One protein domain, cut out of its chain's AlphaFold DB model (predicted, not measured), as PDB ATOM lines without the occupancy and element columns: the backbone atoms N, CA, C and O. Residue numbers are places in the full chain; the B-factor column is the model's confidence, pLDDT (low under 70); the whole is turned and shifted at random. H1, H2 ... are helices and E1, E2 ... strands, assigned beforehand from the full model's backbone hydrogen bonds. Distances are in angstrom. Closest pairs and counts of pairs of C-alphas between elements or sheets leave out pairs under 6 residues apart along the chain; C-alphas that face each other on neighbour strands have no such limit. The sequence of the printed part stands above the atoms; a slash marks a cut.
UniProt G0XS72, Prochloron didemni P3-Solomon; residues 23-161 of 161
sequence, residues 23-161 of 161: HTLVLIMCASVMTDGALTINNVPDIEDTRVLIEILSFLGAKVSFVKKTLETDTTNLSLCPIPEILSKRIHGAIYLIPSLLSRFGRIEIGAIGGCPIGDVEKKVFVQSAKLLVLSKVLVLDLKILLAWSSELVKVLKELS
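Overview. This is residues 23 to 161 of the 161 residues of a protein of Prochloron didemni P3-Solomon (UniProt G0XS72). Two small three-stranded sheets stand toward opposite ends of the long axis with helices between them: H1 and H2, side by side, cover one face of the sheet E1 E3 E2, and H4 bridges from H1 to the sheet E4 E6 E5. H5 runs beside H4, and H6 packs on the second sheet, away from H4. The 139 printed residues include six named helices and six strands, in the order H1 E1 H2 E2 E3 H3 H4 E4 H5 E5 E6 H6; both sheets are antiparallel and the class is mixed. The whole is compact, with a radius of gyration of the C-alphas of 15.0 A and spans of 47 by 36 by 24 A.

Arrangement. Start with H1, residues 23 to 32, and H2, residues 48 to 59, on the same face of the sheet of E1, residues 38 to 41, E3, residues 70 to 74, and E2, residues 63 to 67: two layers, helices on one face. Their heights over the sheet are 10.7 A and 9.6 A. Look for N 39 and O 73 at 2.8 A between E1 and E3, and N 65 and O 72 at 2.8 A in the hairpin E2 and E3. H1 touches H2 at Val 26 and Thr 50, their closest C-alphas, 7.2 A apart. H3, residues 85 to 88, only just touches H2, with 3 pairs of C-alphas within 8 A, the closest Val 52 and Leu 87, 6.6 A. H4, residues 92 to 105, touches H1, closest C-alphas Cys 30 and Leu 97, 5.2 A, at a shallow tilt of 20 degrees, the same way; H1, H2 and H4 form a bundle, helices side by side. H4 lies over E4, residues 107 to 110, at a height of 8.3 A over the sheet with E6, residues 144 to 148, and E5, residues 139 to 141. Find N 108 and O 147 at 2.8 A between E4 and E6, and N 144 and O 141 at 2.8 A in the hairpin E5 and E6. H5, residues 123 to 133, only grazes this sheet, and H6, residues 150 to 159, is on it. Every O i to N i+4 pair is within hydrogen-bond range in H1, H2 and H5, but 5 of 10 in H4 and 4 of 6 in H6; H3 is too short for one.

Along the chain. Find C-alpha 23 at (-31.783, -42.692, -10.480), where H1 begins. H4, 21.7 A long, starts at (-28.984, -45.366, -20.400). H6 ends at C-alpha 159, (-44.750, -39.250, -43.677).

Size, cuts and confidence. The C-alphas of Lys 68 and Ser 161, the two farthest apart, are 47.8 A apart. The printed part has no cut, and the link E4 to H5 is long. Residues 115 to 161 have pLDDT under 70.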
ATOM      1  N   HIS A  23     -30.773 -41.893  -9.771       84.06
ATOM      2  CA  HIS A  23     -31.783 -42.692 -10.480       84.06
ATOM      3  C   HIS A  23     -33.186 -42.101 -10.329       84.06
ATOM      4  O   HIS A  23     -33.959 -42.074 -11.284       84.06
ATOM      5  N   THR A  24     -33.501 -41.581  -9.143       86.00
ATOM      6  CA  THR A  24     -34.771 -40.904  -8.882       86.00
ATOM      7  C   THR A  24     -34.880 -39.629  -9.709       86.00
ATOM      8  O   THR A  24     -35.923 -39.384 -10.307       86.00
ATOM      9  N   LEU A  25     -33.793 -38.858  -9.813       90.19
ATOM     10  CA  LEU A  25     -33.750 -37.661 -10.648       90.19
ATOM     11  C   LEU A  25     -34.099 -37.966 -12.109       90.19
ATOM     12  O   LEU A  25     -34.950 -37.288 -12.674       90.19
ATOM     13  N   VAL A  26     -33.470 -38.987 -12.700       91.12
ATOM     14  CA  VAL A  26     -33.729 -39.393 -14.091       91.12
ATOM     15  C   VAL A  26     -35.217 -39.670 -14.308       91.12
ATOM     16  O   VAL A  26     -35.800 -39.185 -15.274       91.12
ATOM     17  N   LEU A  27     -35.855 -40.403 -13.389       91.00
ATOM     18  CA  LEU A  27     -37.284 -40.705 -13.478       91.00
ATOM     19  C   LEU A  27     -38.155 -39.453 -13.348       91.00
ATOM     20  O   LEU A  27     -39.097 -39.302 -14.119       91.00
ATOM     21  N   ILE A  28     -37.841 -38.547 -12.416       91.44
ATOM     22  CA  ILE A  28     -38.604 -37.304 -12.226       91.44
ATOM     23  C   ILE A  28     -38.479 -36.397 -13.456       91.44
ATOM     24  O   ILE A  28     -39.483 -35.877 -13.936       91.44
ATOM     25  N   MET A  29     -37.269 -36.230 -13.998       93.00
ATOM     26  CA  MET A  29     -37.047 -35.427 -15.203       93.00
ATOM     27  C   MET A  29     -37.813 -35.997 -16.401       93.00
ATOM     28  O   MET A  29     -38.488 -35.247 -17.101       93.00
ATOM     29  N   CYS A  30     -37.793 -37.317 -16.602       92.19
ATOM     30  CA  CYS A  30     -38.593 -37.956 -17.647       92.19
ATOM     31  C   CYS A  30     -40.097 -37.782 -17.396       92.19
ATOM     32  O   CYS A  30     -40.829 -37.405 -18.304       92.19
ATOM     33  N   ALA A  31     -40.565 -37.970 -16.160       89.81
ATOM     34  CA  ALA A  31     -41.970 -37.781 -15.804       89.81
ATOM     35  C   ALA A  31     -42.451 -36.334 -16.004       89.81
ATOM     36  O   ALA A  31     -43.606 -36.136 -16.371       89.81
ATOM     37  N   SER A  32     -41.580 -35.328 -15.852       92.00
ATOM     38  CA  SER A  32     -41.918 -33.915 -16.108       92.00
ATOM     39  C   SER A  32     -42.335 -33.639 -17.559       92.00
ATOM     40  O   SER A  32     -43.052 -32.680 -17.846       92.00
ATOM     41  N   VAL A  33     -41.945 -34.512 -18.494       92.00
ATOM     42  CA  VAL A  33     -42.425 -34.460 -19.879       92.00
ATOM     43  C   VAL A  33     -43.923 -34.729 -19.943       92.00
ATOM     44  O   VAL A  33     -44.586 -34.153 -20.792       92.00
ATOM     45  N   MET A  34     -44.473 -35.561 -19.059       88.06
ATOM     46  CA  MET A  34     -45.899 -35.905 -19.058       88.06
ATOM     47  C   MET A  34     -46.783 -34.760 -18.555       88.06
ATOM     48  O   MET A  34     -47.991 -34.789 -18.770       88.06
ATOM     49  N   THR A  35     -46.202 -33.775 -17.870       81.62
ATOM     50  CA  THR A  35     -46.921 -32.611 -17.351       81.62
ATOM     51  C   THR A  35     -46.832 -31.450 -18.337       81.62
ATOM     52  O   THR A  35     -45.759 -31.193 -18.874       81.62
ATOM     53  N   ASP A  36     -47.922 -30.714 -18.543       79.00
ATOM     54  CA  ASP A  36     -47.906 -29.419 -19.235       79.00
ATOM     55  C   ASP A  36     -47.666 -28.308 -18.200       79.00
ATOM     56  O   ASP A  36     -48.603 -27.636 -17.769       79.00
ATOM     57  N   GLY A  37     -46.427 -28.156 -17.717       86.06
ATOM     58  CA  GLY A  37     -46.142 -27.126 -16.719       86.06
ATOM     59  C   GLY A  37     -44.706 -27.060 -16.213       86.06
ATOM     60  O   GLY A  37     -43.803 -27.727 -16.721       86.06
ATOM     61  N   ALA A  38     -44.525 -26.223 -15.190       90.69
ATOM     62  CA  ALA A  38     -43.247 -26.003 -14.532       90.69
ATOM     63  C   ALA A  38     -43.064 -26.906 -13.303       90.69
ATOM     64  O   ALA A  38     -43.987 -27.112 -12.515       90.69
ATOM     65  N   LEU A  39     -41.844 -27.403 -13.119       92.50
ATOM     66  CA  LEU A  39     -41.410 -28.206 -11.983       92.50
ATOM     67  C   LEU A  39     -40.081 -27.667 -11.453       92.50
ATOM     68  O   LEU A  39     -39.190 -27.312 -12.225       92.50
ATOM     69  N   THR A  40     -39.922 -27.694 -10.131       94.06
ATOM     70  CA  THR A  40     -38.668 -27.366  -9.447       94.06
ATOM     71  C   THR A  40     -38.195 -28.570  -8.639       94.06
ATOM     72  O   THR A  40     -38.946 -29.126  -7.838       94.06
ATOM     73  N   ILE A  41     -36.941 -28.976  -8.837       91.69
ATOM     74  CA  ILE A  41     -36.301 -30.110  -8.164       91.69
ATOM     75  C   ILE A  41     -35.070 -29.599  -7.419       91.69
ATOM     76  O   ILE A  41     -34.158 -29.030  -8.015       91.69
ATOM     77  N   ASN A  42     -35.027 -29.834  -6.110       91.56
ATOM     78  CA  ASN A  42     -33.911 -29.443  -5.250       91.56
ATOM     79  C   ASN A  42     -32.923 -30.600  -5.044       91.56
ATOM     80  O   ASN A  42     -33.274 -31.771  -5.195       91.56
ATOM     81  N   ASN A  43     -31.698 -30.266  -4.625       90.31
ATOM     82  CA  ASN A  43     -30.620 -31.219  -4.336       90.31
ATOM     83  C   ASN A  43     -30.257 -32.129  -5.526       90.31
ATOM     84  O   ASN A  43     -29.964 -33.316  -5.377       90.31
ATOM     85  N   VAL A  44     -30.274 -31.563  -6.726       92.12
ATOM     86  CA  VAL A  44     -29.948 -32.261  -7.967       92.12
ATOM     87  C   VAL A  44     -28.423 -32.420  -8.089       92.12
ATOM     88  O   VAL A  44     -27.705 -31.414  -8.047       92.12
ATOM     89  N   PRO A  45     -27.893 -33.655  -8.218       91.56
ATOM     90  CA  PRO A  45     -26.472 -33.878  -8.462       91.56
ATOM     91  C   PRO A  45     -26.054 -33.337  -9.835       91.56
ATOM     92  O   PRO A  45     -26.714 -33.593 -10.843       91.56
ATOM     93  N   ASP A  46     -24.922 -32.637  -9.882       91.94
ATOM     94  CA  ASP A  46     -24.307 -32.192 -11.134       91.94
ATOM     95  C   ASP A  46     -23.428 -33.308 -11.722       91.94
ATOM     96  O   ASP A  46     -22.239 -33.422 -11.421       91.94
ATOM     97  N   ILE A  47     -24.054 -34.186 -12.501       91.50
ATOM     98  CA  ILE A  47     -23.438 -35.354 -13.139       91.50
ATOM     99  C   ILE A  47     -23.862 -35.437 -14.607       91.50
ATOM    100  O   ILE A  47     -24.811 -34.773 -15.023       91.50
ATOM    101  N   GLU A  48     -23.183 -36.288 -15.379       90.00
ATOM    102  CA  GLU A  48     -23.447 -36.470 -16.812       90.00
ATOM    103  C   GLU A  48     -24.927 -36.762 -17.102       90.00
ATOM    104  O   GLU A  48     -25.522 -36.090 -17.935       90.00
ATOM    105  N   ASP A  49     -25.547 -37.682 -16.354       90.94
ATOM    106  CA  ASP A  49     -26.962 -38.041 -16.515       90.94
ATOM    107  C   ASP A  49     -27.891 -36.812 -16.451       90.94
ATOM    108  O   ASP A  49     -28.768 -36.642 -17.301       90.94
ATOM    109  N   THR A  50     -27.669 -35.927 -15.473       92.88
ATOM    110  CA  THR A  50     -28.427 -34.680 -15.298       92.88
ATOM    111  C   THR A  50     -28.239 -33.762 -16.500       92.88
ATOM    112  O   THR A  50     -29.211 -33.265 -17.061       92.88
ATOM    113  N   ARG A  51     -26.986 -33.553 -16.920       94.81
ATOM    114  CA  ARG A  51     -26.634 -32.642 -18.019       94.81
ATOM    115  C   ARG A  51     -27.214 -33.115 -19.347       94.81
ATOM    116  O   ARG A  51     -27.846 -32.329 -20.044       94.81
ATOM    117  N   VAL A  52     -27.095 -34.406 -19.652       94.56
ATOM    118  CA  VAL A  52     -27.656 -35.006 -20.871       94.56
ATOM    119  C   VAL A  52     -29.175 -34.862 -20.908       94.56
ATOM    120  O   VAL A  52     -29.730 -34.524 -21.950       94.56
ATOM    121  N   LEU A  53     -29.870 -35.089 -19.790       94.62
ATOM    122  CA  LEU A  53     -31.323 -34.913 -19.751       94.62
ATOM    123  C   LEU A  53     -31.735 -33.445 -19.903       94.62
ATOM    124  O   LEU A  53     -32.713 -33.179 -20.593       94.62
ATOM    125  N   ILE A  54     -30.986 -32.497 -19.329       96.00
ATOM    126  CA  ILE A  54     -31.197 -31.060 -19.572       96.00
ATOM    127  C   ILE A  54     -31.061 -30.751 -21.068       96.00
ATOM    128  O   ILE A  54     -31.926 -30.078 -21.627       96.00
ATOM    129  N   GLU A  55     -30.015 -31.264 -21.725       96.25
ATOM    130  CA  GLU A  55     -29.789 -31.083 -23.164       96.25
ATOM    131  C   GLU A  55     -30.941 -31.663 -23.998       96.25
ATOM    132  O   GLU A  55     -31.447 -30.986 -24.890       96.25
ATOM    133  N   ILE A  56     -31.404 -32.880 -23.686       94.75
ATOM    134  CA  ILE A  56     -32.520 -33.518 -24.401       94.75
ATOM    135  C   ILE A  56     -33.824 -32.737 -24.204       94.75
ATOM    136  O   ILE A  56     -34.523 -32.463 -25.177       94.75
ATOM    137  N   LEU A  57     -34.162 -32.361 -22.967       94.88
ATOM    138  CA  LEU A  57     -35.383 -31.599 -22.688       94.88
ATOM    139  C   LEU A  57     -35.351 -30.229 -23.371       94.88
ATOM    140  O   LEU A  57     -36.342 -29.825 -23.976       94.88
ATOM    141  N   SER A  58     -34.203 -29.552 -23.342       95.44
ATOM    142  CA  SER A  58     -34.014 -28.268 -24.029       95.44
ATOM    143  C   SER A  58     -34.134 -28.414 -25.546       95.44
ATOM    144  O   SER A  58     -34.776 -27.590 -26.191       95.44
ATOM    145  N   PHE A  59     -33.579 -29.488 -26.120       94.75
ATOM    146  CA  PHE A  59     -33.703 -29.804 -27.545       94.75
ATOM    147  C   PHE A  59     -35.165 -30.006 -27.968       94.75
ATOM    148  O   PHE A  59     -35.570 -29.545 -29.030       94.75
ATOM    149  N   LEU A  60     -35.971 -30.641 -27.114       93.69
ATOM    150  CA  LEU A  60     -37.406 -30.824 -27.344       93.69
ATOM    151  C   LEU A  60     -38.229 -29.540 -27.106       93.69
ATOM    152  O   LEU A  60     -39.440 -29.543 -27.328       93.69
ATOM    153  N   GLY A  61     -37.605 -28.441 -26.669       94.50
ATOM    154  CA  GLY A  61     -38.245 -27.135 -26.483       94.50
ATOM    155  C   GLY A  61     -38.616 -26.781 -25.040       94.50
ATOM    156  O   GLY A  61     -39.276 -25.764 -24.820       94.50
ATOM    157  N   ALA A  62     -38.205 -27.574 -24.043       95.31
ATOM    158  CA  ALA A  62     -38.399 -27.204 -22.642       95.31
ATOM    159  C   ALA A  62     -37.470 -26.050 -22.256       95.31
ATOM    160  O   ALA A  62     -36.324 -25.967 -22.703       95.31
ATOM    161  N   LYS A  63     -37.934 -25.184 -21.357       95.75
ATOM    162  CA  LYS A  63     -37.062 -24.214 -20.692       95.75
ATOM    163  C   LYS A  63     -36.500 -24.872 -19.448       95.75
ATOM    164  O   LYS A  63     -37.262 -25.209 -18.550       95.75
ATOM    165  N   VAL A  64     -35.185 -25.045 -19.396       95.88
ATOM    166  CA  VAL A  64     -34.527 -25.720 -18.277       95.88
ATOM    167  C   VAL A  64     -33.439 -24.822 -17.697       95.88
ATOM    168  O   VAL A  64     -32.604 -24.296 -18.431       95.88
ATOM    169  N   SER A  65     -33.454 -24.635 -16.380       95.69
ATOM    170  CA  SER A  65     -32.455 -23.877 -15.626       95.69
ATOM    171  C   SER A  65     -31.851 -24.786 -14.556       95.69
ATOM    172  O   SER A  65     -32.566 -25.522 -13.881       95.69
ATOM    173  N   PHE A  66     -30.525 -24.782 -14.408       95.56
ATOM    174  CA  PHE A  66     -29.852 -25.557 -13.365       95.56
ATOM    175  C   PHE A  66     -28.835 -24.687 -12.633       95.56
ATOM    176  O   PHE A  66     -27.771 -24.363 -13.160       95.56
ATOM    177  N   VAL A  67     -29.179 -24.279 -11.411       94.44
ATOM    178  CA  VAL A  67     -28.390 -23.339 -10.609       94.44
ATOM    179  C   VAL A  67     -28.355 -23.815  -9.162       94.44
ATOM    180  O   VAL A  67     -29.382 -24.144  -8.580       94.44
ATOM    181  N   LYS A  68     -27.164 -23.847  -8.549       92.25
ATOM    182  CA  LYS A  68     -26.980 -24.190  -7.121       92.25
ATOM    183  C   LYS A  68     -27.708 -25.486  -6.702       92.25
ATOM    184  O   LYS A  68     -28.403 -25.506  -5.690       92.25
ATOM    185  N   LYS A  69     -27.555 -26.571  -7.475       91.31
ATOM    186  CA  LYS A  69     -28.227 -27.872  -7.244       91.31
ATOM    187  C   LYS A  69     -29.765 -27.818  -7.301       91.31
ATOM    188  O   LYS A  69     -30.423 -28.733  -6.812       91.31
ATOM    189  N   THR A  70     -30.331 -26.770  -7.888       94.25
ATOM    190  CA  THR A  70     -31.770 -26.624  -8.117       94.25
ATOM    191  C   THR A  70     -32.017 -26.627  -9.613       94.25
ATOM    192  O   THR A  70     -31.397 -25.853 -10.342       94.25
ATOM    193  N   LEU A  71     -32.868 -27.541 -10.060       94.81
ATOM    194  CA  LEU A  71     -33.285 -27.682 -11.446       94.81
ATOM    195  C   LEU A  71     -34.712 -27.159 -11.576       94.81
ATOM    196  O   LEU A  71     -35.613 -27.660 -10.906       94.81
ATOM    197  N   GLU A  72     -34.922 -26.193 -12.455       95.50
ATOM    198  CA  GLU A  72     -36.247 -25.746 -12.868       95.50
ATOM    199  C   GLU A  72     -36.467 -26.183 -14.310       95.50
ATOM    200  O   GLU A  72     -35.589 -26.025 -15.156       95.50
ATOM    201  N   THR A  73     -37.631 -26.750 -14.597       94.31
ATOM    202  CA  THR A  73     -38.002 -27.188 -15.942       94.31
ATOM    203  C   THR A  73     -39.428 -26.767 -16.233       94.31
ATOM    204  O   THR A  73     -40.313 -27.021 -15.428       94.31
ATOM    205  N   ASP A  74     -39.656 -26.137 -17.377       95.06
ATOM    206  CA  ASP A  74     -40.977 -25.827 -17.912       95.06
ATOM    207  C   ASP A  74     -41.126 -26.528 -19.259       95.06
ATOM    208  O   ASP A  74     -40.461 -26.196 -20.246       95.06
ATOM    209  N   THR A  75     -41.996 -27.534 -19.273       94.75
ATOM    210  CA  THR A  75     -42.247 -28.390 -20.428       94.75
ATOM    211  C   THR A  75     -43.488 -27.965 -21.208       94.75
ATOM    212  O   THR A  75     -43.871 -28.660 -22.139       94.75
ATOM    213  N   THR A  76     -44.120 -26.827 -20.901       93.25
ATOM    214  CA  THR A  76     -45.366 -26.370 -21.555       93.25
ATOM    215  C   THR A  76     -45.244 -26.279 -23.080       93.25
ATOM    216  O   THR A  76     -46.170 -26.640 -23.794       93.25
ATOM    217  N   ASN A  77     -44.083 -25.853 -23.587       90.38
ATOM    218  CA  ASN A  77     -43.835 -25.657 -25.022       90.38
ATOM    219  C   ASN A  77     -43.038 -26.803 -25.664       90.38
ATOM    220  O   ASN A  77     -42.341 -26.587 -26.656       90.38
ATOM    221  N   LEU A  78     -43.099 -28.013 -25.094       92.75
ATOM    222  CA  LEU A  78     -42.453 -29.162 -25.717       92.75
ATOM    223  C   LEU A  78     -43.050 -29.433 -27.102       92.75
ATOM    224  O   LEU A  78     -44.265 -29.449 -27.299       92.75
ATOM    225  N   SER A  79     -42.168 -29.715 -28.052       91.56
ATOM    226  CA  SER A  79     -42.504 -30.113 -29.411       91.56
ATOM    227  C   SER A  79     -41.829 -31.438 -29.728       91.56
ATOM    228  O   SER A  79     -40.667 -31.670 -29.386       91.56
ATOM    229  N   LEU A  80     -42.568 -32.339 -30.371       86.25
ATOM    230  CA  LEU A  80     -42.002 -33.623 -30.738       86.25
ATOM    231  C   LEU A  80     -41.101 -33.472 -31.967       86.25
ATOM    232  O   LEU A  80     -41.575 -33.165 -33.060       86.25
ATOM    233  N   CYS A  81     -39.823 -33.780 -31.790       87.56
ATOM    234  CA  CYS A  81     -38.854 -33.950 -32.863       87.56
ATOM    235  C   CYS A  81     -37.997 -35.205 -32.614       87.56
ATOM    236  O   CYS A  81     -37.923 -35.677 -31.473       87.56
ATOM    237  N   PRO A  82     -37.366 -35.777 -33.658       85.44
ATOM    238  CA  PRO A  82     -36.507 -36.945 -33.500       85.44
ATOM    239  C   PRO A  82     -35.342 -36.654 -32.551       85.44
ATOM    240  O   PRO A  82     -34.527 -35.769 -32.817       85.44
ATOM    241  N   ILE A  83     -35.246 -37.405 -31.451       89.31
ATOM    242  CA  ILE A  83     -34.172 -37.207 -30.471       89.31
ATOM    243  C   ILE A  83     -32.840 -37.661 -31.093       89.31
ATOM    244  O   ILE A  83     -32.732 -38.825 -31.502       89.31
ATOM    245  N   PRO A  84     -31.806 -36.793 -31.130       88.94
ATOM    246  CA  PRO A  84     -30.519 -37.117 -31.720       88.94
ATOM    247  C   PRO A  84     -29.855 -38.302 -31.024       88.94
ATOM    248  O   PRO A  84     -29.701 -38.324 -29.801       88.94
ATOM    249  N   GLU A  85     -29.369 -39.249 -31.821       85.50
ATOM    250  CA  GLU A  85     -28.699 -40.450 -31.318       85.50
ATOM    251  C   GLU A  85     -27.466 -40.122 -30.459       85.50
ATOM    252  O   GLU A  85     -27.174 -40.813 -29.486       85.50
ATOM    253  N   ILE A  86     -26.771 -39.023 -30.774       89.88
ATOM    254  CA  ILE A  86     -25.621 -38.538 -30.001       89.88
ATOM    255  C   ILE A  86     -25.985 -38.198 -28.547       89.88
ATOM    256  O   ILE A  86     -25.151 -38.364 -27.660       89.88
ATOM    257  N   LEU A  87     -27.226 -37.773 -28.284       90.81
ATOM    258  CA  LEU A  87     -27.720 -37.504 -26.935       90.81
ATOM    259  C   LEU A  87     -28.245 -38.785 -26.279       90.81
ATOM    260  O   LEU A  87     -27.847 -39.112 -25.162       90.81
ATOM    261  N   SER A  88     -29.077 -39.562 -26.983       86.75
ATOM    262  CA  SER A  88     -29.669 -40.790 -26.427       86.75
ATOM    263  C   SER A  88     -28.637 -41.884 -26.127       86.75
ATOM    264  O   SER A  88     -28.862 -42.714 -25.244       86.75
ATOM    265  N   LYS A  89     -27.484 -41.891 -26.811       88.00
ATOM    266  CA  LYS A  89     -26.373 -42.815 -26.533       88.00
ATOM    267  C   LYS A  89     -25.557 -42.470 -25.288       88.00
ATOM    268  O   LYS A  89     -24.887 -43.358 -24.765       88.00
ATOM    269  N   ARG A  90     -25.599 -41.224 -24.808       89.19
ATOM    270  CA  ARG A  90     -24.787 -40.783 -23.659       89.19
ATOM    271  C   ARG A  90     -25.320 -41.283 -22.322       89.19
ATOM    272  O   ARG A  90     -24.543 -41.432 -21.386       89.19
ATOM    273  N   ILE A  91     -26.616 -41.579 -22.231       87.56
ATOM    274  CA  ILE A  91     -27.262 -41.990 -20.984       87.56
ATOM    275  C   ILE A  91     -28.194 -43.188 -21.208       87.56
ATOM    276  O   ILE A  91     -29.073 -43.169 -22.064       87.56
ATOM    277  N   HIS A  92     -28.052 -44.231 -20.386       84.19
ATOM    278  CA  HIS A  92     -28.984 -45.366 -20.400       84.19
ATOM    279  C   HIS A  92     -30.410 -44.948 -19.993       84.19
ATOM    280  O   HIS A  92     -31.398 -45.424 -20.548       84.19
ATOM    281  N   GLY A  93     -30.512 -43.991 -19.066       84.75
ATOM    282  CA  GLY A  93     -31.765 -43.426 -18.568       84.75
ATOM    283  C   GLY A  93     -32.650 -42.747 -19.621       84.75
ATOM    284  O   GLY A  93     -33.829 -42.539 -19.351       84.75
ATOM    285  N   ALA A  94     -32.147 -42.474 -20.834       86.69
ATOM    286  CA  ALA A  94     -32.961 -41.957 -21.940       86.69
ATOM    287  C   ALA A  94     -34.127 -42.897 -22.300       86.69
ATOM    288  O   ALA A  94     -35.137 -42.453 -22.838       86.69
ATOM    289  N   ILE A  95     -34.028 -44.183 -21.948       84.62
ATOM    290  CA  ILE A  95     -35.112 -45.156 -22.114       84.62
ATOM    291  C   ILE A  95     -36.408 -44.748 -21.399       84.62
ATOM    292  O   ILE A  95     -37.496 -45.044 -21.888       84.62
ATOM    293  N   TYR A  96     -36.314 -44.017 -20.285       87.44
ATOM    294  CA  TYR A  96     -37.477 -43.566 -19.524       87.44
ATOM    295  C   TYR A  96     -38.222 -42.402 -20.191       87.44
ATOM    296  O   TYR A  96     -39.374 -42.161 -19.847       87.44
ATOM    297  N   LEU A  97     -37.628 -41.731 -21.186       88.81
ATOM    298  CA  LEU A  97     -38.327 -40.723 -21.991       88.81
ATOM    299  C   LEU A  97     -39.350 -41.346 -22.942       88.81
ATOM    300  O   LEU A  97     -40.312 -40.679 -23.308       88.81
ATOM    301  N   ILE A  98     -39.168 -42.617 -23.325       86.69
ATOM    302  CA  ILE A  98     -40.081 -43.325 -24.229       86.69
ATOM    303  C   ILE A  98     -41.527 -43.282 -23.717       86.69
ATOM    304  O   ILE A  98     -42.370 -42.731 -24.424       86.69
ATOM    305  N   PRO A  99     -41.855 -43.831 -22.527       83.12
ATOM    306  CA  PRO A  99     -43.233 -43.828 -22.048       83.12
ATOM    307  C   PRO A  99     -43.773 -42.409 -21.836       83.12
ATOM    308  O   PRO A  99     -44.938 -42.164 -22.133       83.12
ATOM    309  N   SER A 100     -42.939 -41.466 -21.389       89.06
ATOM    310  CA  SER A 100     -43.360 -40.092 -21.102       89.06
ATOM    311  C   SER A 100     -43.701 -39.286 -22.360       89.06
ATOM    312  O   SER A 100     -44.725 -38.608 -22.411       89.06
ATOM    313  N   LEU A 101     -42.878 -39.384 -23.405       88.88
ATOM    314  CA  LEU A 101     -43.144 -38.728 -24.688       88.88
ATOM    315  C   LEU A 101     -44.296 -39.398 -25.430       88.88
ATOM    316  O   LEU A 101     -45.113 -38.717 -26.045       88.88
ATOM    317  N   LEU A 102     -44.397 -40.722 -25.338       84.62
ATOM    318  CA  LEU A 102     -45.477 -41.477 -25.955       84.62
ATOM    319  C   LEU A 102     -46.830 -41.180 -25.304       84.62
ATOM    320  O   LEU A 102     -47.826 -41.075 -26.018       84.62
ATOM    321  N   SER A 103     -46.885 -40.985 -23.980       84.38
ATOM    322  CA  SER A 103     -48.132 -40.582 -23.321       84.38
ATOM    323  C   SER A 103     -48.570 -39.178 -23.735       84.38
ATOM    324  O   SER A 103     -49.767 -38.936 -23.847       84.38
ATOM    325  N   ARG A 104     -47.621 -38.259 -23.955       87.69
ATOM    326  CA  ARG A 104     -47.917 -36.857 -24.273       87.69
ATOM    327  C   ARG A 104     -48.205 -36.607 -25.750       87.69
ATOM    328  O   ARG A 104     -49.201 -35.980 -26.084       87.69
ATOM    329  N   PHE A 105     -47.336 -37.081 -26.635       88.00
ATOM    330  CA  PHE A 105     -47.400 -36.786 -28.074       88.00
ATOM    331  C   PHE A 105     -48.019 -37.905 -28.893       88.00
ATOM    332  O   PHE A 105     -48.268 -37.756 -30.087       88.00
ATOM    333  N   GLY A 106     -48.198 -39.065 -28.277       82.56
ATOM    334  CA  GLY A 106     -48.740 -40.227 -28.940       82.56
ATOM    335  C   GLY A 106     -47.842 -40.900 -29.964       82.56
ATOM    336  O   GLY A 106     -48.203 -41.953 -30.493       82.56
ATOM    337  N   ARG A 107     -46.661 -40.332 -30.203       80.12
ATOM    338  CA  ARG A 107     -45.586 -40.923 -30.983       80.12
ATOM    339  C   ARG A 107     -44.226 -40.443 -30.473       80.12
ATOM    340  O   ARG A 107     -44.143 -39.405 -29.821       80.12
ATOM    341  N   ILE A 108     -43.167 -41.188 -30.767       82.38
ATOM    342  CA  ILE A 108     -41.777 -40.812 -30.488       82.38
ATOM    343  C   ILE A 108     -40.853 -41.461 -31.514       82.38
ATOM    344  O   ILE A 108     -41.002 -42.646 -31.813       82.38
ATOM    345  N   GLU A 109     -39.876 -40.693 -31.992       81.62
ATOM    346  CA  GLU A 109     -38.703 -41.202 -32.699       81.62
ATOM    347  C   GLU A 109     -37.455 -40.922 -31.852       81.62
ATOM    348  O   GLU A 109     -37.139 -39.771 -31.547       81.62
ATOM    349  N   ILE A 110     -36.752 -41.980 -31.449       81.38
ATOM    350  CA  ILE A 110     -35.500 -41.884 -30.690       81.38
ATOM    351  C   ILE A 110     -34.439 -42.780 -31.327       81.38
ATOM    352  O   ILE A 110     -34.721 -43.907 -31.747       81.38
ATOM    353  N   GLY A 111     -33.210 -42.266 -31.415       76.19
ATOM    354  CA  GLY A 111     -32.058 -43.049 -31.850       76.19
ATOM    355  C   GLY A 111     -31.722 -44.190 -30.885       76.19
ATOM    356  O   GLY A 111     -32.380 -44.409 -29.864       76.19
ATOM    357  N   ALA A 112     -30.656 -44.925 -31.189       78.44
ATOM    358  CA  ALA A 112     -30.174 -45.967 -30.298       78.44
ATOM    359  C   ALA A 112     -29.903 -45.418 -28.883       78.44
ATOM    360  O   ALA A 112     -29.273 -44.377 -28.689       78.44
ATOM    361  N   ILE A 113     -30.385 -46.147 -27.877       79.44
ATOM    362  CA  ILE A 113     -30.168 -45.803 -26.472       79.44
ATOM    363  C   ILE A 113     -28.835 -46.386 -26.011       79.44
ATOM    364  O   ILE A 113     -28.493 -47.541 -26.319       79.44
ATOM    365  N   GLY A 114     -28.102 -45.561 -25.268       70.81
ATOM    366  CA  GLY A 114     -26.843 -45.911 -24.634       70.81
ATOM    367  C   GLY A 114     -26.978 -47.070 -23.652       70.81
ATOM    368  O   GLY A 114     -28.060 -47.408 -23.167       70.81
ATOM    369  N   GLY A 115     -25.849 -47.697 -23.353       62.38
ATOM    370  CA  GLY A 115     -25.765 -48.804 -22.410       62.38
ATOM    371  C   GLY A 115     -24.631 -48.576 -21.429       62.38
ATOM    372  O   GLY A 115     -23.579 -48.055 -21.792       62.38
ATOM    373  N   CYS A 116     -24.855 -48.972 -20.182       58.31
ATOM    374  CA  CYS A 116     -23.777 -49.114 -19.222       58.31
ATOM    375  C   CYS A 116     -22.926 -50.333 -19.634       58.31
ATOM    376  O   CYS A 116     -23.503 -51.401 -19.832       58.31
ATOM    377  N   PRO A 117     -21.586 -50.242 -19.718       56.72
ATOM    378  CA  PRO A 117     -20.731 -51.393 -20.036       56.72
ATOM    379  C   PRO A 117     -20.707 -52.480 -18.939       56.72
ATOM    380  O   PRO A 117     -19.973 -53.454 -19.057       56.72
ATOM    381  N   ILE A 118     -21.505 -52.328 -17.875       53.00
ATOM    382  CA  ILE A 118     -21.602 -53.252 -16.731       53.00
ATOM    383  C   ILE A 118     -22.504 -54.475 -17.042       53.00
ATOM    384  O   ILE A 118     -22.657 -55.358 -16.206       53.00
ATOM    385  N   GLY A 119     -23.054 -54.585 -18.258       51.59
ATOM    386  CA  GLY A 119     -23.739 -55.787 -18.751       51.59
ATOM    387  C   GLY A 119     -24.899 -55.476 -19.697       51.59
ATOM    388  O   GLY A 119     -25.458 -54.378 -19.669       51.59
ATOM    389  N   ASP A 120     -25.278 -56.453 -20.524       48.81
ATOM    390  CA  ASP A 120     -26.423 -56.343 -21.430       48.81
ATOM    391  C   ASP A 120     -27.733 -56.433 -20.642       48.81
ATOM    392  O   ASP A 120     -28.258 -57.512 -20.369       48.81
ATOM    393  N   VAL A 121     -28.300 -55.285 -20.279       53.56
ATOM    394  CA  VAL A 121     -29.719 -55.239 -19.918       53.56
ATOM    395  C   VAL A 121     -30.496 -55.391 -21.221       53.56
ATOM    396  O   VAL A 121     -30.402 -54.534 -22.104       53.56
ATOM    397  N   GLU A 122     -31.228 -56.495 -21.373       50.31
ATOM    398  CA  GLU A 122     -31.987 -56.777 -22.588       50.31
ATOM    399  C   GLU A 122     -32.946 -55.621 -22.910       50.31
ATOM    400  O   GLU A 122     -34.034 -55.494 -22.343       50.31
ATOM    401  N   LYS A 123     -32.578 -54.811 -23.911       53.19
ATOM    402  CA  LYS A 123     -33.418 -53.746 -24.492       53.19
ATOM    403  C   LYS A 123     -34.812 -54.256 -24.899       53.19
ATOM    404  O   LYS A 123     -35.751 -53.469 -25.006       53.19
ATOM    405  N   LYS A 124     -34.958 -55.574 -25.090       48.12
ATOM    406  CA  LYS A 124     -36.215 -56.265 -25.399       48.12
ATOM    407  C   LYS A 124     -37.299 -56.029 -24.349       48.12
ATOM    408  O   LYS A 124     -38.424 -55.748 -24.749       48.12
ATOM    409  N   VAL A 125     -36.988 -56.078 -23.049       45.72
ATOM    410  CA  VAL A 125     -38.017 -56.019 -21.990       45.72
ATOM    411  C   VAL A 125     -38.768 -54.690 -22.030       45.72
ATOM    412  O   VAL A 125     -39.994 -54.683 -22.032       45.72
ATOM    413  N   PHE A 126     -38.059 -53.571 -22.178       53.31
ATOM    414  CA  PHE A 126     -38.682 -52.246 -22.182       53.31
ATOM    415  C   PHE A 126     -39.489 -51.968 -23.457       53.31
ATOM    416  O   PHE A 126     -40.571 -51.390 -23.390       53.31
ATOM    417  N   VAL A 127     -39.008 -52.432 -24.618       52.09
ATOM    418  CA  VAL A 127     -39.780 -52.384 -25.874       52.09
ATOM    419  C   VAL A 127     -41.054 -53.224 -25.744       52.09
ATOM    420  O   VAL A 127     -42.106 -52.829 -26.242       52.09
ATOM    421  N   GLN A 128     -40.994 -54.359 -25.045       42.97
ATOM    422  CA  GLN A 128     -42.152 -55.212 -24.777       42.97
ATOM    423  C   GLN A 128     -43.136 -54.567 -23.787       42.97
ATOM    424  O   GLN A 128     -44.342 -54.656 -23.988       42.97
ATOM    425  N   SER A 129     -42.646 -53.856 -22.769       41.31
ATOM    426  CA  SER A 129     -43.478 -53.072 -21.845       41.31
ATOM    427  C   SER A 129     -44.144 -51.879 -22.539       41.31
ATOM    428  O   SER A 129     -45.333 -51.640 -22.342       41.31
ATOM    429  N   ALA A 130     -43.424 -51.173 -23.416       48.53
ATOM    430  CA  ALA A 130     -43.992 -50.118 -24.255       48.53
ATOM    431  C   ALA A 130     -45.054 -50.678 -25.225       48.53
ATOM    432  O   ALA A 130     -46.102 -50.065 -25.398       48.53
ATOM    433  N   LYS A 131     -44.842 -51.884 -25.777       42.31
ATOM    434  CA  LYS A 131     -45.851 -52.633 -26.554       42.31
ATOM    435  C   LYS A 131     -47.097 -53.024 -25.748       42.31
ATOM    436  O   LYS A 131     -48.125 -53.275 -26.359       42.31
ATOM    437  N   LEU A 132     -47.014 -53.144 -24.421       38.88
ATOM    438  CA  LEU A 132     -48.165 -53.466 -23.563       38.88
ATOM    439  C   LEU A 132     -48.936 -52.209 -23.135       38.88
ATOM    440  O   LEU A 132     -50.157 -52.254 -23.034       38.88
ATOM    441  N   LEU A 133     -48.238 -51.087 -22.926       45.56
ATOM    442  CA  LEU A 133     -48.854 -49.776 -22.668       45.56
ATOM    443  C   LEU A 133     -49.554 -49.213 -23.913       45.56
ATOM    444  O   LEU A 133     -50.604 -48.584 -23.803       45.56
ATOM    445  N   VAL A 134     -48.998 -49.470 -25.098       46.47
ATOM    446  CA  VAL A 134     -49.612 -49.144 -26.386       46.47
ATOM    447  C   VAL A 134     -50.303 -50.392 -26.915       46.47
ATOM    448  O   VAL A 134     -49.660 -51.239 -27.523       46.47
ATOM    449  N   LEU A 135     -51.621 -50.509 -26.749       38.66
ATOM    450  CA  LEU A 135     -52.451 -51.589 -27.320       38.66
ATOM    451  C   LEU A 135     -52.496 -51.584 -28.871       38.66
ATOM    452  O   LEU A 135     -53.520 -51.865 -29.489       38.66
ATOM    453  N   SER A 136     -51.420 -51.193 -29.557       43.22
ATOM    454  CA  SER A 136     -51.393 -50.901 -30.985       43.22
ATOM    455  C   SER A 136     -49.968 -50.842 -31.559       43.22
ATOM    456  O   SER A 136     -49.207 -49.946 -31.234       43.22
ATOM    457  N   LYS A 137     -49.637 -51.808 -32.428       49.31
ATOM    458  CA  LYS A 137     -48.535 -51.859 -33.421       49.31
ATOM    459  C   LYS A 137     -47.315 -50.928 -33.203       49.31
ATOM    460  O   LYS A 137     -47.335 -49.743 -33.500       49.31
ATOM    461  N   VAL A 138     -46.191 -51.540 -32.836       50.44
ATOM    462  CA  VAL A 138     -44.854 -50.926 -32.755       50.44
ATOM    463  C   VAL A 138     -44.048 -51.242 -34.019       50.44
ATOM    464  O   VAL A 138     -43.964 -52.415 -34.388       50.44
ATOM    465  N   LEU A 139     -43.429 -50.235 -34.651       47.84
ATOM    466  CA  LEU A 139     -42.533 -50.404 -35.803       47.84
ATOM    467  C   LEU A 139     -41.086 -50.097 -35.376       47.84
ATOM    468  O   LEU A 139     -40.718 -48.946 -35.171       47.84
ATOM    469  N   VAL A 140     -40.255 -51.126 -35.221       50.59
ATOM    470  CA  VAL A 140     -38.815 -50.951 -34.957       50.59
ATOM    471  C   VAL A 140     -38.080 -51.048 -36.291       50.59
ATOM    472  O   VAL A 140     -38.216 -52.065 -36.966       50.59
ATOM    473  N   LEU A 141     -37.319 -50.016 -36.668       41.16
ATOM    474  CA  LEU A 141     -36.491 -50.005 -37.877       41.16
ATOM    475  C   LEU A 141     -35.018 -49.928 -37.469       41.16
ATOM    476  O   LEU A 141     -34.590 -48.873 -37.021       41.16
ATOM    477  N   ASP A 142     -34.299 -51.048 -37.599       42.47
ATOM    478  CA  ASP A 142     -32.855 -51.364 -37.465       42.47
ATOM    479  C   ASP A 142     -31.908 -50.528 -36.567       42.47
ATOM    480  O   ASP A 142     -31.034 -51.112 -35.930       42.47
ATOM    481  N   LEU A 143     -32.053 -49.207 -36.431       48.69
ATOM    482  CA  LEU A 143     -31.267 -48.336 -35.536       48.69
ATOM    483  C   LEU A 143     -32.077 -47.197 -34.879       48.69
ATOM    484  O   LEU A 143     -31.563 -46.501 -33.999       48.69
ATOM    485  N   LYS A 144     -33.345 -47.021 -35.265       56.97
ATOM    486  CA  LYS A 144     -34.269 -46.007 -34.749       56.97
ATOM    487  C   LYS A 144     -35.520 -46.674 -34.189       56.97
ATOM    488  O   LYS A 144     -36.133 -47.540 -34.817       56.97
ATOM    489  N   ILE A 145     -35.908 -46.265 -32.987       63.72
ATOM    490  CA  ILE A 145     -37.124 -46.751 -32.341       63.72
ATOM    491  C   ILE A 145     -38.229 -45.740 -32.633       63.72
ATOM    492  O   ILE A 145     -38.170 -44.608 -32.153       63.72
ATOM    493  N   LEU A 146     -39.228 -46.169 -33.408       63.19
ATOM    494  CA  LEU A 146     -40.441 -45.408 -33.678       63.19
ATOM    495  C   LEU A 146     -41.625 -46.080 -32.980       63.19
ATOM    496  O   LEU A 146     -41.965 -47.237 -33.232       63.19
ATOM    497  N   LEU A 147     -42.261 -45.353 -32.070       63.84
ATOM    498  CA  LEU A 147     -43.448 -45.821 -31.355       63.84
ATOM    499  C   LEU A 147     -44.581 -44.842 -31.622       63.84
ATOM    500  O   LEU A 147     -44.343 -43.641 -31.604       63.84
ATOM    501  N   ALA A 148     -45.790 -45.344 -31.872       59.19
ATOM    502  CA  ALA A 148     -46.988 -44.530 -32.061       59.19
ATOM    503  C   ALA A 148     -48.252 -45.309 -31.658       59.19
ATOM    504  O   ALA A 148     -48.276 -46.535 -31.768       59.19
ATOM    505  N   TRP A 149     -49.313 -44.615 -31.231       59.12
ATOM    506  CA  TRP A 149     -50.642 -45.227 -31.058       59.12
ATOM    507  C   TRP A 149     -51.231 -45.681 -32.404       59.12
ATOM    508  O   TRP A 149     -50.913 -45.109 -33.447       59.12
ATOM    509  N   SER A 150     -52.148 -46.662 -32.398       62.75
ATOM    510  CA  SER A 150     -52.769 -47.192 -33.637       62.75
ATOM    511  C   SER A 150     -53.368 -46.112 -34.514       62.75
ATOM    512  O   SER A 150     -53.210 -46.161 -35.732       62.75
ATOM    513  N   SER A 151     -54.062 -45.159 -33.896       64.12
ATOM    514  CA  SER A 151     -54.719 -44.045 -34.571       64.12
ATOM    515  C   SER A 151     -53.731 -43.129 -35.299       64.12
ATOM    516  O   SER A 151     -54.071 -42.575 -36.342       64.12
ATOM    517  N   GLU A 152     -52.499 -43.006 -34.803       65.69
ATOM    518  CA  GLU A 152     -51.467 -42.130 -35.367       65.69
ATOM    519  C   GLU A 152     -50.564 -42.843 -36.388       65.69
ATOM    520  O   GLU A 152     -49.960 -42.191 -37.242       65.69
ATOM    521  N   LEU A 153     -50.518 -44.180 -36.390       61.91
ATOM    522  CA  LEU A 153     -49.665 -44.960 -37.300       61.91
ATOM    523  C   LEU A 153     -49.939 -44.697 -38.782       61.91
ATOM    524  O   LEU A 153     -49.007 -44.690 -39.578       61.91
ATOM    525  N   VAL A 154     -51.194 -44.472 -39.174       59.41
ATOM    526  CA  VAL A 154     -51.538 -44.214 -40.584       59.41
ATOM    527  C   VAL A 154     -50.958 -42.881 -41.063       59.41
ATOM    528  O   VAL A 154     -50.572 -42.772 -42.226       59.41
ATOM    529  N   LYS A 155     -50.866 -41.873 -40.185       62.28
ATOM    530  CA  LYS A 155     -50.222 -40.591 -40.508       62.28
ATOM    531  C   LYS A 155     -48.710 -40.757 -40.592       62.28
ATOM    532  O   LYS A 155     -48.108 -40.341 -41.572       62.28
ATOM    533  N   VAL A 156     -48.128 -41.449 -39.614       59.56
ATOM    534  CA  VAL A 156     -46.686 -41.722 -39.558       59.56
ATOM    535  C   VAL A 156     -46.208 -42.506 -40.786       59.56
ATOM    536  O   VAL A 156     -45.197 -42.156 -41.379       59.56
ATOM    537  N   LEU A 157     -46.951 -43.525 -41.228       56.72
ATOM    538  CA  LEU A 157     -46.597 -44.306 -42.420       56.72
ATOM    539  C   LEU A 157     -46.669 -43.495 -43.722       56.72
ATOM    540  O   LEU A 157     -45.932 -43.810 -44.649       56.72
ATOM    541  N   LYS A 158     -47.518 -42.463 -43.793       58.16
ATOM    542  CA  LYS A 158     -47.583 -41.536 -44.937       58.16
ATOM    543  C   LYS A 158     -46.447 -40.514 -44.946       58.16
ATOM    544  O   LYS A 158     -46.087 -40.041 -46.011       58.16
ATOM    545  N   GLU A 159     -45.913 -40.146 -43.782       56.56
ATOM    546  CA  GLU A 159     -44.750 -39.250 -43.677       56.56
ATOM    547  C   GLU A 159     -43.435 -39.960 -44.058       56.56
ATOM    548  O   GLU A 159     -42.459 -39.299 -44.401       56.56
ATOM    549  N   LEU A 160     -43.406 -41.297 -43.997       51.47
ATOM    550  CA  LEU A 160     -42.233 -42.127 -44.298       51.47
ATOM    551  C   LEU A 160     -42.200 -42.680 -45.737       51.47
ATOM    552  O   LEU A 160     -41.200 -43.295 -46.110       51.47
ATOM    553  N   SER A 161     -43.278 -42.506 -46.510       42.50
ATOM    554  CA  SER A 161     -43.416 -42.924 -47.917       42.50
ATOM    555  C   SER A 161     -43.170 -41.771 -48.879       42.50
ATOM    556  O   SER A 161     -42.469 -41.988 -49.887       42.50
TER     557      SER A 161